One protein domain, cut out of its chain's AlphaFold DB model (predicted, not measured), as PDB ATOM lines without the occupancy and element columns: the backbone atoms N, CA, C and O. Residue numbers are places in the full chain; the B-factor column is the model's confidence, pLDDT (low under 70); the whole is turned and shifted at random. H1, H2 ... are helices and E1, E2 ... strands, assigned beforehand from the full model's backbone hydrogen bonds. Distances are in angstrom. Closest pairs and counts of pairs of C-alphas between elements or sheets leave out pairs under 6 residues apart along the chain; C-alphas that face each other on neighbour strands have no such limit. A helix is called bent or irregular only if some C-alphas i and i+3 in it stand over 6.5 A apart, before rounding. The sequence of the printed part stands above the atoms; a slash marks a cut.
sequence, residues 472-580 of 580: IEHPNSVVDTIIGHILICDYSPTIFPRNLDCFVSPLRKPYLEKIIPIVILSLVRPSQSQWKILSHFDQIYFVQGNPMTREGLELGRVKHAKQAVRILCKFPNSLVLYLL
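AT A GLANCE: This is residues 472 to 580 of the 580 residues of the protein "BK_channel_a domain-containing protein" of Rhizophagus irregularis (strain DAOM 197198w) (UniProt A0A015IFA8). A twisted sheet of five strands stands in the middle, with helices H2 and H3 over one side of it and H4 and the very short H1 over the other. The sheet is four parallel strands in the order E3, E2, E1, E4, with E5 folding back along E4 as a hairpin; residues 509 to 514, after H2, stick out. The 109 printed residues hold four named helices and five named strands, in the order H1 E1 H2 E2 H3 E3 H4 E4 E5, and the class is mixed, helices and strands. The whole is compact, with a radius of gyration of the C-alphas of 13.1 A and spans of 36 by 31 by 29 A.

HOW THE PARTS SIT: H1, residues 476 to 479, only grazes the sheet; its Val 479 and Tyr 541 of E3, residues 540 to 544, are the closest C-alphas of the two, 7.4 A apart. E1, residues 485 to 490, is parallel to E2, residues 518 to 522, at 21 degrees, with N 488 and O 519 2.8 A apart, within hydrogen-bond range. H2, residues 500 to 508, only grazes the sheet, and only just, with 5 pairs of C-alphas within 10 A. With E1 and E2 it makes a strand-helix-strand unit, two parallel neighbour strands with a helix between them in the chain, and a right-handed crossover. E2, H3, residues 528 to 534, and E3 make another, also right-handed. H3 too only grazes the sheet, and only just, with 5 such pairs. H2 and H3 only just touch, with 3 pairs of C-alphas within 8 A, the closest those of Asp 501 and Leu 534 at 6.1 A; they run the same way at a shallow tilt of 26 degrees. E3, an edge strand, is parallel to E2 at 22 degrees, with N 541 and O 518 2.8 A apart. H4, residues 550 to 555, only grazes the sheet; its closest C-alpha pair with E3 is Leu 555 and Val 543, 7.1 A. E3, H4 and E4, residues 561 to 571, form a split unit, its strands not neighbours, with a right-handed crossover. E4 is parallel to E1 at 21 degrees, with N 565 and O 487 2.8 A apart. E5, residues 574 to 579, the other edge strand, is antiparallel to E4 at 157 degrees, with N 566 and O 578 2.8 A apart. Each O i to N i+4 pair is within hydrogen-bond range in H3 and H4, against 3 of 5 in H2; H1 is too short for one.

IN THESE COORDINATES: H1, 476 to 479, begins with C-alpha 476 at (185.467, 213.611, 110.701). E1, 485 to 490, is 15.6 A long and H2, 500 to 508, 12.6 A. E2, 518 to 522, H3, 528 to 534, E3, 540 to 544, and H4, 550 to 555, follow. E4, 561 to 571, spans 27.1 A and E5, 574 to 579, 16.8 A, ending with C-alpha 579 at (180.067, 225.920, 88.742).

THE WHOLE: The two C-alphas farthest apart, those of Tyr 511 and Thr 549, are 36.4 A apart. The printed part has no cut, and no link is long. Mean pLDDT of the printed part is 82.2; residues 472 to 478 and 569 to 580 are under 70.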
ATOM      1  N   ILE A 472     176.926 212.384 115.949       38.22
ATOM      2  CA  ILE A 472     177.981 211.372 115.855       38.22
ATOM      3  C   ILE A 472     179.195 211.887 116.629       38.22
ATOM      4  O   ILE A 472     179.650 213.021 116.445       38.22
ATOM      5  N   GLU A 473     179.698 211.078 117.558       35.38
ATOM      6  CA  GLU A 473     180.756 211.490 118.473       35.38
ATOM      7  C   GLU A 473     182.076 211.781 117.757       35.38
ATOM      8  O   GLU A 473     182.802 212.654 118.228       35.38
ATOM      9  N   HIS A 474     182.354 211.188 116.588       37.25
ATOM     10  CA  HIS A 474     183.558 211.436 115.772       37.25
ATOM     11  C   HIS A 474     183.224 211.593 114.265       37.25
ATOM     12  O   HIS A 474     183.472 210.686 113.479       37.25
ATOM     13  N   PRO A 475     182.673 212.733 113.816       44.84
ATOM     14  CA  PRO A 475     182.116 212.875 112.464       44.84
ATOM     15  C   PRO A 475     183.144 213.194 111.362       44.84
ATOM     16  O   PRO A 475     182.794 213.161 110.185       44.84
ATOM     17  N   ASN A 476     184.409 213.465 111.710       45.91
ATOM     18  CA  ASN A 476     185.467 213.611 110.701       45.91
ATOM     19  C   ASN A 476     185.731 212.281 109.966       45.91
ATOM     20  O   ASN A 476     185.977 212.305 108.768       45.91
ATOM     21  N   SER A 477     185.571 211.121 110.620       55.16
ATOM     22  CA  SER A 477     185.943 209.828 110.021       55.16
ATOM     23  C   SER A 477     185.061 209.402 108.843       55.16
ATOM     24  O   SER A 477     185.557 208.768 107.914       55.16
ATOM     25  N   VAL A 478     183.768 209.750 108.850       64.06
ATOM     26  CA  VAL A 478     182.849 209.369 107.764       64.06
ATOM     27  C   VAL A 478     183.131 210.215 106.535       64.06
ATOM     28  O   VAL A 478     183.335 209.663 105.457       64.06
ATOM     29  N   VAL A 479     183.246 211.538 106.703       72.38
ATOM     30  CA  VAL A 479     183.605 212.437 105.600       72.38
ATOM     31  C   VAL A 479     184.960 212.040 105.023       72.38
ATOM     32  O   VAL A 479     185.088 211.978 103.805       72.38
ATOM     33  N   ASP A 480     185.924 211.651 105.865       74.50
ATOM     34  CA  ASP A 480     187.270 211.232 105.457       74.50
ATOM     35  C   ASP A 480     187.329 210.006 104.528       74.50
ATOM     36  O   ASP A 480     188.361 209.763 103.896       74.50
ATOM     37  N   THR A 481     186.238 209.253 104.384       82.44
ATOM     38  CA  THR A 481     186.161 208.118 103.448       82.44
ATOM     39  C   THR A 481     185.407 208.445 102.157       82.44
ATOM     40  O   THR A 481     185.466 207.674 101.201       82.44
ATOM     41  N   ILE A 482     184.757 209.612 102.074       87.81
ATOM     42  CA  ILE A 482     183.963 210.010 100.907       87.81
ATOM     43  C   ILE A 482     184.881 210.351  99.724       87.81
ATOM     44  O   ILE A 482     185.841 211.126  99.844       87.81
ATOM     45  N   ILE A 483     184.556 209.771  98.565       89.69
ATOM     46  CA  ILE A 483     185.197 210.007  97.268       89.69
ATOM     47  C   ILE A 483     184.140 210.095  96.161       89.69
ATOM     48  O   ILE A 483     183.082 209.470  96.243       89.69
ATOM     49  N   GLY A 484     184.428 210.852  95.100       91.38
ATOM     50  CA  GLY A 484     183.536 210.997  93.947       91.38
ATOM     51  C   GLY A 484     182.234 211.741  94.258       91.38
ATOM     52  O   GLY A 484     181.235 211.526  93.573       91.38
ATOM     53  N   HIS A 485     182.234 212.583  95.294       94.06
ATOM     54  CA  HIS A 485     181.075 213.347  95.760       94.06
ATOM     55  C   HIS A 485     180.905 214.682  95.037       94.06
ATOM     56  O   HIS A 485     181.813 215.169  94.362       94.06
ATOM     57  N   ILE A 486     179.739 215.297  95.220       95.75
ATOM     58  CA  ILE A 486     179.512 216.707  94.895       95.75
ATOM     59  C   ILE A 486     179.847 217.529  96.136       95.75
ATOM     60  O   ILE A 486     179.294 217.293  97.211       95.75
ATOM     61  N   LEU A 487     180.743 218.502  95.990       95.44
ATOM     62  CA  LEU A 487     181.067 219.459  97.041       95.44
ATOM     63  C   LEU A 487     180.301 220.761  96.805       95.44
ATOM     64  O   LEU A 487     180.527 221.446  95.811       95.44
ATOM     65  N   ILE A 488     179.423 221.129  97.733       95.38
ATOM     66  CA  ILE A 488     178.774 222.438  97.762       95.38
ATOM     67  C   ILE A 488     179.604 223.362  98.653       95.38
ATOM     68  O   ILE A 488     179.649 223.184  99.867       95.38
ATOM     69  N   CYS A 489     180.252 224.355  98.054       94.06
ATOM     70  CA  CYS A 489     180.992 225.408  98.736       94.06
ATOM     71  C   CYS A 489     180.087 226.626  98.956       94.06
ATOM     72  O   CYS A 489     179.798 227.371  98.014       94.06
ATOM     73  N   ASP A 490     179.669 226.846 100.198       92.19
ATOM     74  CA  ASP A 490     178.843 227.978 100.597       92.19
ATOM     75  C   ASP A 490     179.682 229.151 101.130       92.19
ATOM     76  O   ASP A 490     180.267 229.106 102.210       92.19
ATOM     77  N   TYR A 491     179.693 230.240 100.367       87.94
ATOM     78  CA  TYR A 491     180.428 231.467 100.672       87.94
ATOM     79  C   TYR A 491     179.593 232.496 101.448       87.94
ATOM     80  O   TYR A 491     179.980 233.665 101.543       87.94
ATOM     81  N   SER A 492     178.431 232.101 101.959       85.31
ATOM     82  CA  SER A 492     177.540 232.974 102.719       85.31
ATOM     83  C   SER A 492     178.127 233.237 104.111       85.31
ATOM     84  O   SER A 492     178.385 232.295 104.859       85.31
ATOM     85  N   PRO A 493     178.363 234.505 104.499       80.88
ATOM     86  CA  PRO A 493     179.112 234.801 105.721       80.88
ATOM     87  C   PRO A 493     178.292 234.597 106.999       80.88
ATOM     88  O   PRO A 493     178.860 234.324 108.052       80.88
ATOM     89  N   THR A 494     176.970 234.775 106.928       83.56
ATOM     90  CA  THR A 494     176.105 234.893 108.115       83.56
ATOM     91  C   THR A 494     174.853 234.023 108.075       83.56
ATOM     92  O   THR A 494     174.202 233.860 109.103       83.56
ATOM     93  N   ILE A 495     174.492 233.462 106.917       86.06
ATOM     94  CA  ILE A 495     173.231 232.736 106.723       86.06
ATOM     95  C   ILE A 495     173.501 231.457 105.941       86.06
ATOM     96  O   ILE A 495     174.136 231.509 104.894       86.06
ATOM     97  N   PHE A 496     172.970 230.330 106.419       89.56
ATOM     98  CA  PHE A 496     173.008 229.074 105.677       89.56
ATOM     99  C   PHE A 496     172.030 229.113 104.481       89.56
ATOM    100  O   PHE A 496     170.883 229.539 104.672       89.56
ATOM    101  N   PRO A 497     172.430 228.665 103.274       88.12
ATOM    102  CA  PRO A 497     171.601 228.717 102.074       88.12
ATOM    103  C   PRO A 497     170.225 228.075 102.260       88.12
ATOM    104  O   PRO A 497     170.092 226.978 102.807       88.12
ATOM    105  N   ARG A 498     169.187 228.767 101.788       85.56
ATOM    106  CA  ARG A 498     167.819 228.240 101.755       85.56
ATOM    107  C   ARG A 498     167.617 227.327 100.549       85.56
ATOM    108  O   ARG A 498     168.360 227.404  99.573       85.56
ATOM    109  N   ASN A 499     166.586 226.493 100.635       89.75
ATOM    110  CA  ASN A 499     166.041 225.715  99.524       89.75
ATOM    111  C   ASN A 499     167.030 224.733  98.876       89.75
ATOM    112  O   ASN A 499     166.842 224.329  97.733       89.75
ATOM    113  N   LEU A 500     168.094 224.323  99.582       92.81
ATOM    114  CA  LEU A 500     169.066 223.355  99.058       92.81
ATOM    115  C   LEU A 500     168.431 222.000  98.711       92.81
ATOM    116  O   LEU A 500     168.969 221.271  97.885       92.81
ATOM    117  N   ASP A 501     167.271 221.677  99.266       93.25
ATOM    118  CA  ASP A 501     166.439 220.553  98.842       93.25
ATOM    119  C   ASP A 501     166.041 220.628  97.358       93.25
ATOM    120  O   ASP A 501     166.014 219.593  96.697       93.25
ATOM    121  N   CYS A 502     165.862 221.823  96.784       93.31
ATOM    122  CA  CYS A 502     165.645 222.000  95.344       93.31
ATOM    123  C   CYS A 502     166.880 221.622  94.505       93.31
ATOM    124  O   CYS A 502     166.743 221.232  93.348       93.31
ATOM    125  N   PHE A 503     168.087 221.707  95.076       94.81
ATOM    126  CA  PHE A 503     169.316 221.214  94.441       94.81
ATOM    127  C   PHE A 503     169.487 219.703  94.636       94.81
ATOM    128  O   PHE A 503     169.898 218.990  93.725       94.81
ATOM    129  N   VAL A 504     169.178 219.198  95.830       94.94
ATOM    130  CA  VAL A 504     169.360 217.781  96.169       94.94
ATOM    131  C   VAL A 504     168.315 216.898  95.479       94.94
ATOM    132  O   VAL A 504     168.656 215.829  94.979       94.94
ATOM    133  N   SER A 505     167.060 217.340  95.401       93.75
ATOM    134  CA  SER A 505     165.926 216.552  94.900       93.75
ATOM    135  C   SER A 505     166.130 215.987  93.480       93.75
ATOM    136  O   SER A 505     165.925 214.782  93.294       93.75
ATOM    137  N   PRO A 506     166.614 216.756  92.478       93.06
ATOM    138  CA  PRO A 506     166.944 216.211  91.156       93.06
ATOM    139  C   PRO A 506     168.036 215.131  91.173       93.06
ATOM    140  O   PRO A 506     168.028 214.245  90.325       93.06
ATOM    141  N   LEU A 507     168.948 215.169  92.153       93.94
ATOM    142  CA  LEU A 507     170.061 214.219  92.333       93.94
ATOM    143  C   LEU A 507     169.673 212.975  93.144       93.94
ATOM    144  O   LEU A 507     170.538 212.171  93.502       93.94
ATOM    145  N   ARG A 508     168.393 212.847  93.495       93.12
ATOM    146  CA  ARG A 508     167.835 211.744  94.288       93.12
ATOM    147  C   ARG A 508     166.659 211.070  93.586       93.12
ATOM    148  O   ARG A 508     165.897 210.340  94.211       93.12
ATOM    149  N   LYS A 509     166.479 211.326  92.288       90.38
ATOM    150  CA  LYS A 509     165.383 210.728  91.526       90.38
ATOM    151  C   LYS A 509     165.612 209.227  91.302       90.38
ATOM    152  O   LYS A 509     166.746 208.843  91.028       90.38
ATOM    153  N   PRO A 510     164.552 208.394  91.337       86.62
ATOM    154  CA  PRO A 510     164.683 206.935  91.245       86.62
ATOM    155  C   PRO A 510     165.328 206.422  89.953       86.62
ATOM    156  O   PRO A 510     165.891 205.337  89.944       86.62
ATOM    157  N   TYR A 511     165.247 207.192  88.863       85.69
ATOM    158  CA  TYR A 511     165.852 206.833  87.579       85.69
ATOM    159  C   TYR A 511     167.380 207.009  87.552       85.69
ATOM    160  O   TYR A 511     168.018 206.643  86.570       85.69
ATOM    161  N   LEU A 512     167.982 207.608  88.585       86.94
ATOM    162  CA  LEU A 512     169.432 207.702  88.694       86.94
ATOM    163  C   LEU A 512     169.981 206.391  89.259       86.94
ATOM    164  O   LEU A 512     169.715 206.045  90.406       86.94
ATOM    165  N   GLU A 513     170.808 205.701  88.476       81.88
ATOM    166  CA  GLU A 513     171.407 204.413  88.862       81.88
ATOM    167  C   GLU A 513     172.288 204.503  90.116       81.88
ATOM    168  O   GLU A 513     172.441 203.533  90.857       81.88
ATOM    169  N   LYS A 514     172.895 205.672  90.355       86.62
ATOM    170  CA  LYS A 514     173.825 205.893  91.461       86.62
ATOM    171  C   LYS A 514     173.509 207.176  92.212       86.62
ATOM    172  O   LYS A 514     173.545 208.271  91.651       86.62
ATOM    173  N   ILE A 515     173.329 207.039  93.523       89.88
ATOM    174  CA  ILE A 515     173.300 208.170  94.448       89.88
ATOM    175  C   ILE A 515     174.728 208.694  94.612       89.88
ATOM    176  O   ILE A 515     175.638 207.960  94.999       89.88
ATOM    177  N   ILE A 516     174.924 209.973  94.289       92.06
ATOM    178  CA  ILE A 516     176.191 210.672  94.506       92.06
ATOM    179  C   ILE A 516     176.135 211.344  95.887       92.06
ATOM    180  O   ILE A 516     175.210 212.140  96.120       92.06
ATOM    181  N   PRO A 517     177.098 211.067  96.791       94.88
ATOM    182  CA  PRO A 517     177.195 211.769  98.064       94.88
ATOM    183  C   PRO A 517     177.303 213.280  97.854       94.88
ATOM    184  O   PRO A 517     177.968 213.733  96.918       94.88
ATOM    185  N   ILE A 518     176.673 214.068  98.724       95.56
ATOM    186  CA  ILE A 518     176.766 215.533  98.694       95.56
ATOM    187  C   ILE A 518     177.369 216.005 100.011       95.56
ATOM    188  O   ILE A 518     176.823 215.736 101.077       95.56
ATOM    189  N   VAL A 519     178.483 216.729  99.929       95.12
ATOM    190  CA  VAL A 519     179.130 217.369 101.079       95.12
ATOM    191  C   VAL A 519     178.882 218.871 100.996       95.12
ATOM    192  O   VAL A 519     179.272 219.513 100.026       95.12
ATOM    193  N   ILE A 520     178.233 219.435 102.008       94.94
ATOM    194  CA  ILE A 520     177.946 220.862 102.139       94.94
ATOM    195  C   ILE A 520     178.989 221.475 103.069       94.94
ATOM    196  O   ILE A 520     178.974 221.228 104.272       94.94
ATOM    197  N   LEU A 521     179.886 222.282 102.506       93.62
ATOM    198  CA  LEU A 521     180.911 223.032 103.220       93.62
ATOM    199  C   LEU A 521     180.439 224.475 103.430       93.62
ATOM    200  O   LEU A 521     180.382 225.245 102.471       93.62
ATOM    201  N   SER A 522     180.121 224.841 104.673       93.19
ATOM    202  CA  SER A 522     179.640 226.185 105.029       93.19
ATOM    203  C   SER A 522     180.228 226.677 106.352       93.19
ATOM    204  O   SER A 522     180.517 225.896 107.261       93.19
ATOM    205  N   LEU A 523     180.364 227.999 106.480       90.56
ATOM    206  CA  LEU A 523     180.715 228.668 107.735       90.56
ATOM    207  C   LEU A 523     179.596 228.560 108.781       90.56
ATOM    208  O   LEU A 523     179.863 228.460 109.983       90.56
ATOM    209  N   VAL A 524     178.348 228.593 108.316       91.25
ATOM    210  CA  VAL A 524     177.146 228.708 109.141       91.25
ATOM    211  C   VAL A 524     176.470 227.346 109.216       91.25
ATOM    212  O   VAL A 524     176.389 226.625 108.228       91.25
ATOM    213  N   ARG A 525     175.983 226.958 110.397       90.75
ATOM    214  CA  ARG A 525     175.230 225.705 110.531       90.75
ATOM    215  C   ARG A 525     173.804 225.872 110.002       90.75
ATOM    216  O   ARG A 525     173.209 226.924 110.249       90.75
ATOM    217  N   PRO A 526     173.229 224.849 109.345       92.00
ATOM    218  CA  PRO A 526     171.809 224.859 109.034       92.00
ATOM    219  C   PRO A 526     170.996 224.890 110.329       92.00
ATOM    220  O   PRO A 526     171.380 224.304 111.344       92.00
ATOM    221  N   SER A 527     169.849 225.563 110.287       91.62
ATOM    222  CA  SER A 527     168.869 225.495 111.366       91.62
ATOM    223  C   SER A 527     168.279 224.084 111.487       91.62
ATOM    224  O   SER A 527     168.369 223.267 110.567       91.62
ATOM    225  N   GLN A 528     167.592 223.802 112.598       89.75
ATOM    226  CA  GLN A 528     166.905 222.520 112.784       89.75
ATOM    227  C   GLN A 528     165.846 222.262 111.698       89.75
ATOM    228  O   GLN A 528     165.692 221.126 111.259       89.75
ATOM    229  N   SER A 529     165.142 223.300 111.232       89.12
ATOM    230  CA  SER A 529     164.161 223.171 110.149       89.12
ATOM    231  C   SER A 529     164.822 222.875 108.803       89.12
ATOM    232  O   SER A 529     164.374 221.977 108.096       89.12
ATOM    233  N   GLN A 530     165.918 223.567 108.475       90.31
ATOM    234  CA  GLN A 530     166.682 223.328 107.247       90.31
ATOM    235  C   GLN A 530     167.285 221.921 107.233       90.31
ATOM    236  O   GLN A 530     167.150 221.197 106.247       90.31
ATOM    237  N   TRP A 531     167.910 221.508 108.340       92.75
ATOM    238  CA  TRP A 531     168.488 220.174 108.442       92.75
ATOM    239  C   TRP A 531     167.418 219.090 108.406       92.75
ATOM    240  O   TRP A 531     167.622 218.090 107.733       92.75
ATOM    241  N   LYS A 532     166.256 219.302 109.041       91.12
ATOM    242  CA  LYS A 532     165.135 218.359 108.971       91.12
ATOM    243  C   LYS A 532     164.716 218.092 107.529       91.12
ATOM    244  O   LYS A 532     164.427 216.953 107.205       91.12
ATOM    245  N   ILE A 533     164.681 219.102 106.660       91.00
ATOM    246  CA  ILE A 533     164.353 218.900 105.241       91.00
ATOM    247  C   ILE A 533     165.467 218.094 104.559       91.00
ATOM    248  O   ILE A 533     165.193 217.060 103.954       91.00
ATOM    249  N   LEU A 534     166.724 218.518 104.713       92.38
ATOM    250  CA  LEU A 534     167.872 217.861 104.079       92.38
ATOM    251  C   LEU A 534     168.098 216.423 104.564       92.38
ATOM    252  O   LEU A 534     168.544 215.586 103.785       92.38
ATOM    253  N   SER A 535     167.752 216.119 105.816       89.50
ATOM    254  CA  SER A 535     167.948 214.801 106.417       89.50
ATOM    255  C   SER A 535     167.031 213.716 105.844       89.50
ATOM    256  O   SER A 535     167.247 212.547 106.141       89.50
ATOM    257  N   HIS A 536     166.011 214.082 105.056       90.38
ATOM    258  CA  HIS A 536     165.166 213.119 104.337       90.38
ATOM    259  C   HIS A 536     165.853 212.527 103.101       90.38
ATOM    260  O   HIS A 536     165.355 211.553 102.545       90.38
ATOM    261  N   PHE A 537     166.955 213.122 102.641       92.06
ATOM    262  CA  PHE A 537     167.692 212.640 101.480       92.06
ATOM    263  C   PHE A 537     168.894 211.814 101.914       92.06
ATOM    264  O   PHE A 537     169.611 212.209 102.823       92.06
ATOM    265  N   ASP A 538     169.182 210.723 101.214       90.56
ATOM    266  CA  ASP A 538     170.340 209.894 101.547       90.56
ATOM    267  C   ASP A 538     171.671 210.563 101.166       90.56
ATOM    268  O   ASP A 538     171.776 211.322 100.191       90.56
ATOM    269  N   GLN A 539     172.721 210.210 101.912       92.44
ATOM    270  CA  GLN A 539     174.115 210.605 101.684       92.44
ATOM    271  C   GLN A 539     174.318 212.127 101.568       92.44
ATOM    272  O   GLN A 539     175.016 212.605 100.663       92.44
ATOM    273  N   ILE A 540     173.698 212.893 102.473       94.25
ATOM    274  CA  ILE A 540     173.973 214.327 102.653       94.25
ATOM    275  C   ILE A 540     174.827 214.518 103.899       94.25
ATOM    276  O   ILE A 540     174.482 214.066 104.990       94.25
ATOM    277  N   TYR A 541     175.934 215.231 103.728       93.38
ATOM    278  CA  TYR A 541     176.902 215.512 104.775       93.38
ATOM    279  C   TYR A 541     177.089 217.017 104.894       93.38
ATOM    280  O   TYR A 541     177.216 217.715 103.894       93.38
ATOM    281  N   PHE A 542     177.138 217.526 106.116       92.94
ATOM    282  CA  PHE A 542     177.468 218.912 106.407       92.94
ATOM    283  C   PHE A 542     178.813 218.980 107.120       92.94
ATOM    284  O   PHE A 542     179.027 218.308 108.130       92.94
ATOM    285  N   VAL A 543     179.687 219.845 106.617       91.69
ATOM    286  CA  VAL A 543     181.001 220.142 107.173       91.69
ATOM    287  C   VAL A 543     181.060 221.631 107.475       91.69
ATOM    288  O   VAL A 543     180.930 222.471 106.585       91.69
ATOM    289  N   GLN A 544     181.289 221.959 108.744       91.44
ATOM    290  CA  GLN A 544     181.506 223.342 109.135       91.44
ATOM    291  C   GLN A 544     182.945 223.748 108.804       91.44
ATOM    292  O   GLN A 544     183.889 223.215 109.383       91.44
ATOM    293  N   GLY A 545     183.117 224.695 107.885       88.75
ATOM    294  CA  GLY A 545     184.432 225.152 107.446       88.75
ATOM    295  C   GLY A 545     184.350 226.306 106.453       88.75
ATOM    296  O   GLY A 545     183.301 226.575 105.875       88.75
ATOM    297  N   ASN A 546     185.465 227.015 106.263       89.50
ATOM    298  CA  ASN A 546     185.521 228.159 105.355       89.50
ATOM    299  C   ASN A 546     185.938 227.722 103.938       89.50
ATOM    300  O   ASN A 546     187.109 227.399 103.741       89.50
ATOM    301  N   PRO A 547     185.062 227.772 102.918       90.44
ATOM    302  CA  PRO A 547     185.440 227.397 101.553       90.44
ATOM    303  C   PRO A 547     186.400 228.387 100.871       90.44
ATOM    304  O   PRO A 547     186.850 228.130  99.755       90.44
ATOM    305  N   MET A 548     186.713 229.527 101.501       90.19
ATOM    306  CA  MET A 548     187.771 230.442 101.052       90.19
ATOM    307  C   MET A 548     189.165 230.034 101.546       90.19
ATOM    308  O   MET A 548     190.151 230.590 101.065       90.19
ATOM    309  N   THR A 549     189.278 229.115 102.513       91.06
ATOM    310  CA  THR A 549     190.575 228.677 103.046       91.06
ATOM    311  C   THR A 549     190.944 227.298 102.523       91.06
ATOM    312  O   THR A 549     190.090 226.442 102.285       91.06
ATOM    313  N   ARG A 550     192.251 227.060 102.375       90.12
ATOM    314  CA  ARG A 550     192.776 225.742 102.004       90.12
ATOM    315  C   ARG A 550     192.335 224.669 103.000       90.12
ATOM    316  O   ARG A 550     191.880 223.617 102.574       90.12
ATOM    317  N   GLU A 551     192.414 224.968 104.294       88.50
ATOM    318  CA  GLU A 551     191.987 224.059 105.362       88.50
ATOM    319  C   GLU A 551     190.500 223.698 105.247       88.50
ATOM    320  O   GLU A 551     190.145 222.527 105.338       88.50
ATOM    321  N   GLY A 552     189.618 224.667 104.979       88.38
ATOM    322  CA  GLY A 552     188.192 224.386 104.807       88.38
ATOM    323  C   GLY A 552     187.902 223.535 103.572       88.38
ATOM    324  O   GLY A 552     187.100 222.608 103.638       88.38
ATOM    325  N   LEU A 553     188.594 223.784 102.457       91.31
ATOM    326  CA  LEU A 553     188.485 222.948 101.256       91.31
ATOM    327  C   LEU A 553     189.047 221.531 101.460       91.31
ATOM    328  O   LEU A 553     188.519 220.576 100.885       91.31
ATOM    329  N   GLU A 554     190.090 221.381 102.280       90.00
ATOM    330  CA  GLU A 554     190.615 220.078 102.701       90.00
ATOM    331  C   GLU A 554     189.591 219.332 103.576       90.00
ATOM    332  O   GLU A 554     189.332 218.160 103.305       90.00
ATOM    333  N   LEU A 555     188.907 220.013 104.509       88.56
ATOM    334  CA  LEU A 555     187.785 219.447 105.283       88.56
ATOM    335  C   LEU A 555     186.608 219.014 104.390       88.56
ATOM    336  O   LEU A 555     185.991 217.980 104.632       88.56
ATOM    337  N   GLY A 556     186.306 219.772 103.332       88.62
ATOM    338  CA  GLY A 556     185.310 219.403 102.315       88.62
ATOM    339  C   GLY A 556     185.789 218.344 101.310       88.62
ATOM    340  O   GLY A 556     185.037 217.952 100.413       88.62
ATOM    341  N   ARG A 557     187.045 217.891 101.430       91.50
ATOM    342  CA  ARG A 557     187.702 216.918 100.545       91.50
ATOM    343  C   ARG A 557     187.637 217.288  99.068       91.50
ATOM    344  O   ARG A 557     187.412 216.427  98.218       91.50
ATOM    345  N   VAL A 558     187.890 218.556  98.737       92.56
ATOM    346  CA  VAL A 558     187.789 219.066  97.356       92.56
ATOM    347  C   VAL A 558     188.588 218.240  96.338       92.56
ATOM    348  O   VAL A 558     188.121 218.021  95.229       92.56
ATOM    349  N   LYS A 559     189.754 217.700  96.725       91.94
ATOM    350  CA  LYS A 559     190.608 216.869  95.851       91.94
ATOM    351  C   LYS A 559     189.980 215.529  95.458       91.94
ATOM    352  O   LYS A 559     190.423 214.914  94.496       91.94
ATOM    353  N   HIS A 560     188.993 215.066  96.221       93.00
ATOM    354  CA  HIS A 560     188.272 213.818  95.983       93.00
ATOM    355  C   HIS A 560     186.855 214.055  95.449       93.00
ATOM    356  O   HIS A 560     186.154 213.086  95.154       93.00
ATOM    357  N   ALA A 561     186.430 215.316  95.333       92.25
ATOM    358  CA  ALA A 561     185.140 215.671  94.769       92.25
ATOM    359  C   ALA A 561     185.157 215.461  93.249       92.25
ATOM    360  O   ALA A 561     186.128 215.794  92.572       92.25
ATOM    361  N   LYS A 562     184.058 214.932  92.707       91.25
ATOM    362  CA  LYS A 562     183.839 214.845  91.258       91.25
ATOM    363  C   LYS A 562     183.540 216.226  90.665       91.25
ATOM    364  O   LYS A 562     183.967 216.517  89.556       91.25
ATOM    365  N   GLN A 563     182.793 217.045  91.404       89.56
ATOM    366  CA  GLN A 563     182.388 218.392  91.005       89.56
ATOM    367  C   GLN A 563     182.326 219.293  92.240       89.56
ATOM    368  O   GLN A 563     181.889 218.852  93.309       89.56
ATOM    369  N   ALA A 564     182.704 220.561  92.076       90.19
ATOM    370  CA  ALA A 564     182.496 221.597  93.077       90.19
ATOM    371  C   ALA A 564     181.465 222.624  92.589       90.19
ATOM    372  O   ALA A 564     181.471 223.068  91.441       90.19
ATOM    373  N   VAL A 565     180.569 223.006  93.488       89.06
ATOM    374  CA  VAL A 565     179.511 223.981  93.246       89.06
ATOM    375  C   VAL A 565     179.706 225.137  94.198       89.06
ATOM    376  O   VAL A 565     179.741 224.951  95.410       89.06
ATOM    377  N   ARG A 566     179.788 226.350  93.665       86.94
ATOM    378  CA  ARG A 566     179.882 227.563  94.463       86.94
ATOM    379  C   ARG A 566     178.505 228.187  94.638       86.94
ATOM    380  O   ARG A 566     177.873 228.610  93.670       86.94
ATOM    381  N   ILE A 567     178.096 228.315  95.894       84.44
ATOM    382  CA  ILE A 567     176.875 229.005  96.303       84.44
ATOM    383  C   ILE A 567     177.266 230.249  97.090       84.44
ATOM    384  O   ILE A 567     178.143 230.215  97.952       84.44
ATOM    385  N   LEU A 568     176.635 231.373  96.774       78.06
ATOM    386  CA  LEU A 568     176.779 232.603  97.535       78.06
ATOM    387  C   LEU A 568     175.400 233.188  97.824       78.06
ATOM    388  O   LEU A 568     174.753 233.733  96.927       78.06
ATOM    389  N   CYS A 569     175.010 233.163  99.093       67.75
ATOM    390  CA  CYS A 569     173.924 233.969  99.625       67.75
ATOM    391  C   CYS A 569     174.536 235.230 100.232       67.75
ATOM    392  O   CYS A 569     174.910 235.274 101.404       67.75
ATOM    393  N   LYS A 570     174.665 236.291  99.423       53.16
ATOM    394  CA  LYS A 570     175.062 237.609  99.955       53.16
ATOM    395  C   LYS A 570     174.031 238.150 100.951       53.16
ATOM    396  O   LYS A 570     174.392 238.941 101.814       53.16
ATOM    397  N   PHE A 571     172.779 237.713 100.819       50.44
ATOM    398  CA  PHE A 571     171.622 238.129 101.605       50.44
ATOM    399  C   PHE A 571     170.684 236.932 101.835       50.44
ATOM    400  O   PHE A 571     170.802 235.956 101.092       50.44
ATOM    401  N   PRO A 572     169.714 237.008 102.772       41.34
ATOM    402  CA  PRO A 572     168.819 235.889 103.107       41.34
ATOM    403  C   PRO A 572     168.042 235.295 101.916       41.34
ATOM    404  O   PRO A 572     167.487 234.212 102.033       41.34
ATOM    405  N   ASN A 573     167.995 236.029 100.799       39.75
ATOM    406  CA  ASN A 573     167.001 235.939  99.734       39.75
ATOM    407  C   ASN A 573     167.602 236.101  98.318       39.75
ATOM    408  O   ASN A 573     166.872 236.238  97.339       39.75
ATOM    409  N   SER A 574     168.935 236.102  98.192       40.38
ATOM    410  CA  SER A 574     169.618 236.223  96.898       40.38
ATOM    411  C   SER A 574     170.661 235.124  96.740       40.38
ATOM    412  O   SER A 574     171.751 235.221  97.309       40.38
ATOM    413  N   LEU A 575     170.343 234.106  95.950       42.03
ATOM    414  CA  LEU A 575     171.252 233.008  95.661       42.03
ATOM    415  C   LEU A 575     171.979 233.278  94.332       42.03
ATOM    416  O   LEU A 575     171.348 233.421  93.280       42.03
ATOM    417  N   VAL A 576     173.308 233.395  94.384       44.12
ATOM    418  CA  VAL A 576     174.173 233.481  93.199       44.12
ATOM    419  C   VAL A 576     174.984 232.194  93.107       44.12
ATOM    420  O   VAL A 576     175.617 231.791  94.082       44.12
ATOM    421  N   LEU A 577     174.951 231.559  91.938       42.84
ATOM    422  CA  LEU A 577     175.508 230.229  91.701       42.84
ATOM    423  C   LEU A 577     176.600 230.288  90.643       42.84
ATOM    424  O   LEU A 577     176.430 230.949  89.620       42.84
ATOM    425  N   TYR A 578     177.682 229.554  90.880       37.75
ATOM    426  CA  TYR A 578     178.729 229.306  89.896       37.75
ATOM    427  C   TYR A 578     179.133 227.828  89.962       37.75
ATOM    428  O   TYR A 578     179.268 227.275  91.052       37.75
ATOM    429  N   LEU A 579     179.334 227.189  88.811       40.78
ATOM    430  CA  LEU A 579     180.067 225.920  88.742       40.78
ATOM    431  C   LEU A 579     181.559 226.249  88.748       40.78
ATOM    432  O   LEU A 579     181.967 227.195  88.069       40.78
ATOM    433  N   LEU A 580     182.330 225.522  89.557       34.38
ATOM    434  CA  LEU A 580     183.787 225.637  89.618       34.38
ATOM    435  C   LEU A 580     184.451 224.488  88.866       34.38
ATOM    436  O   LEU A 580     183.914 223.356  88.942       34.38
TER     437      LEU A 580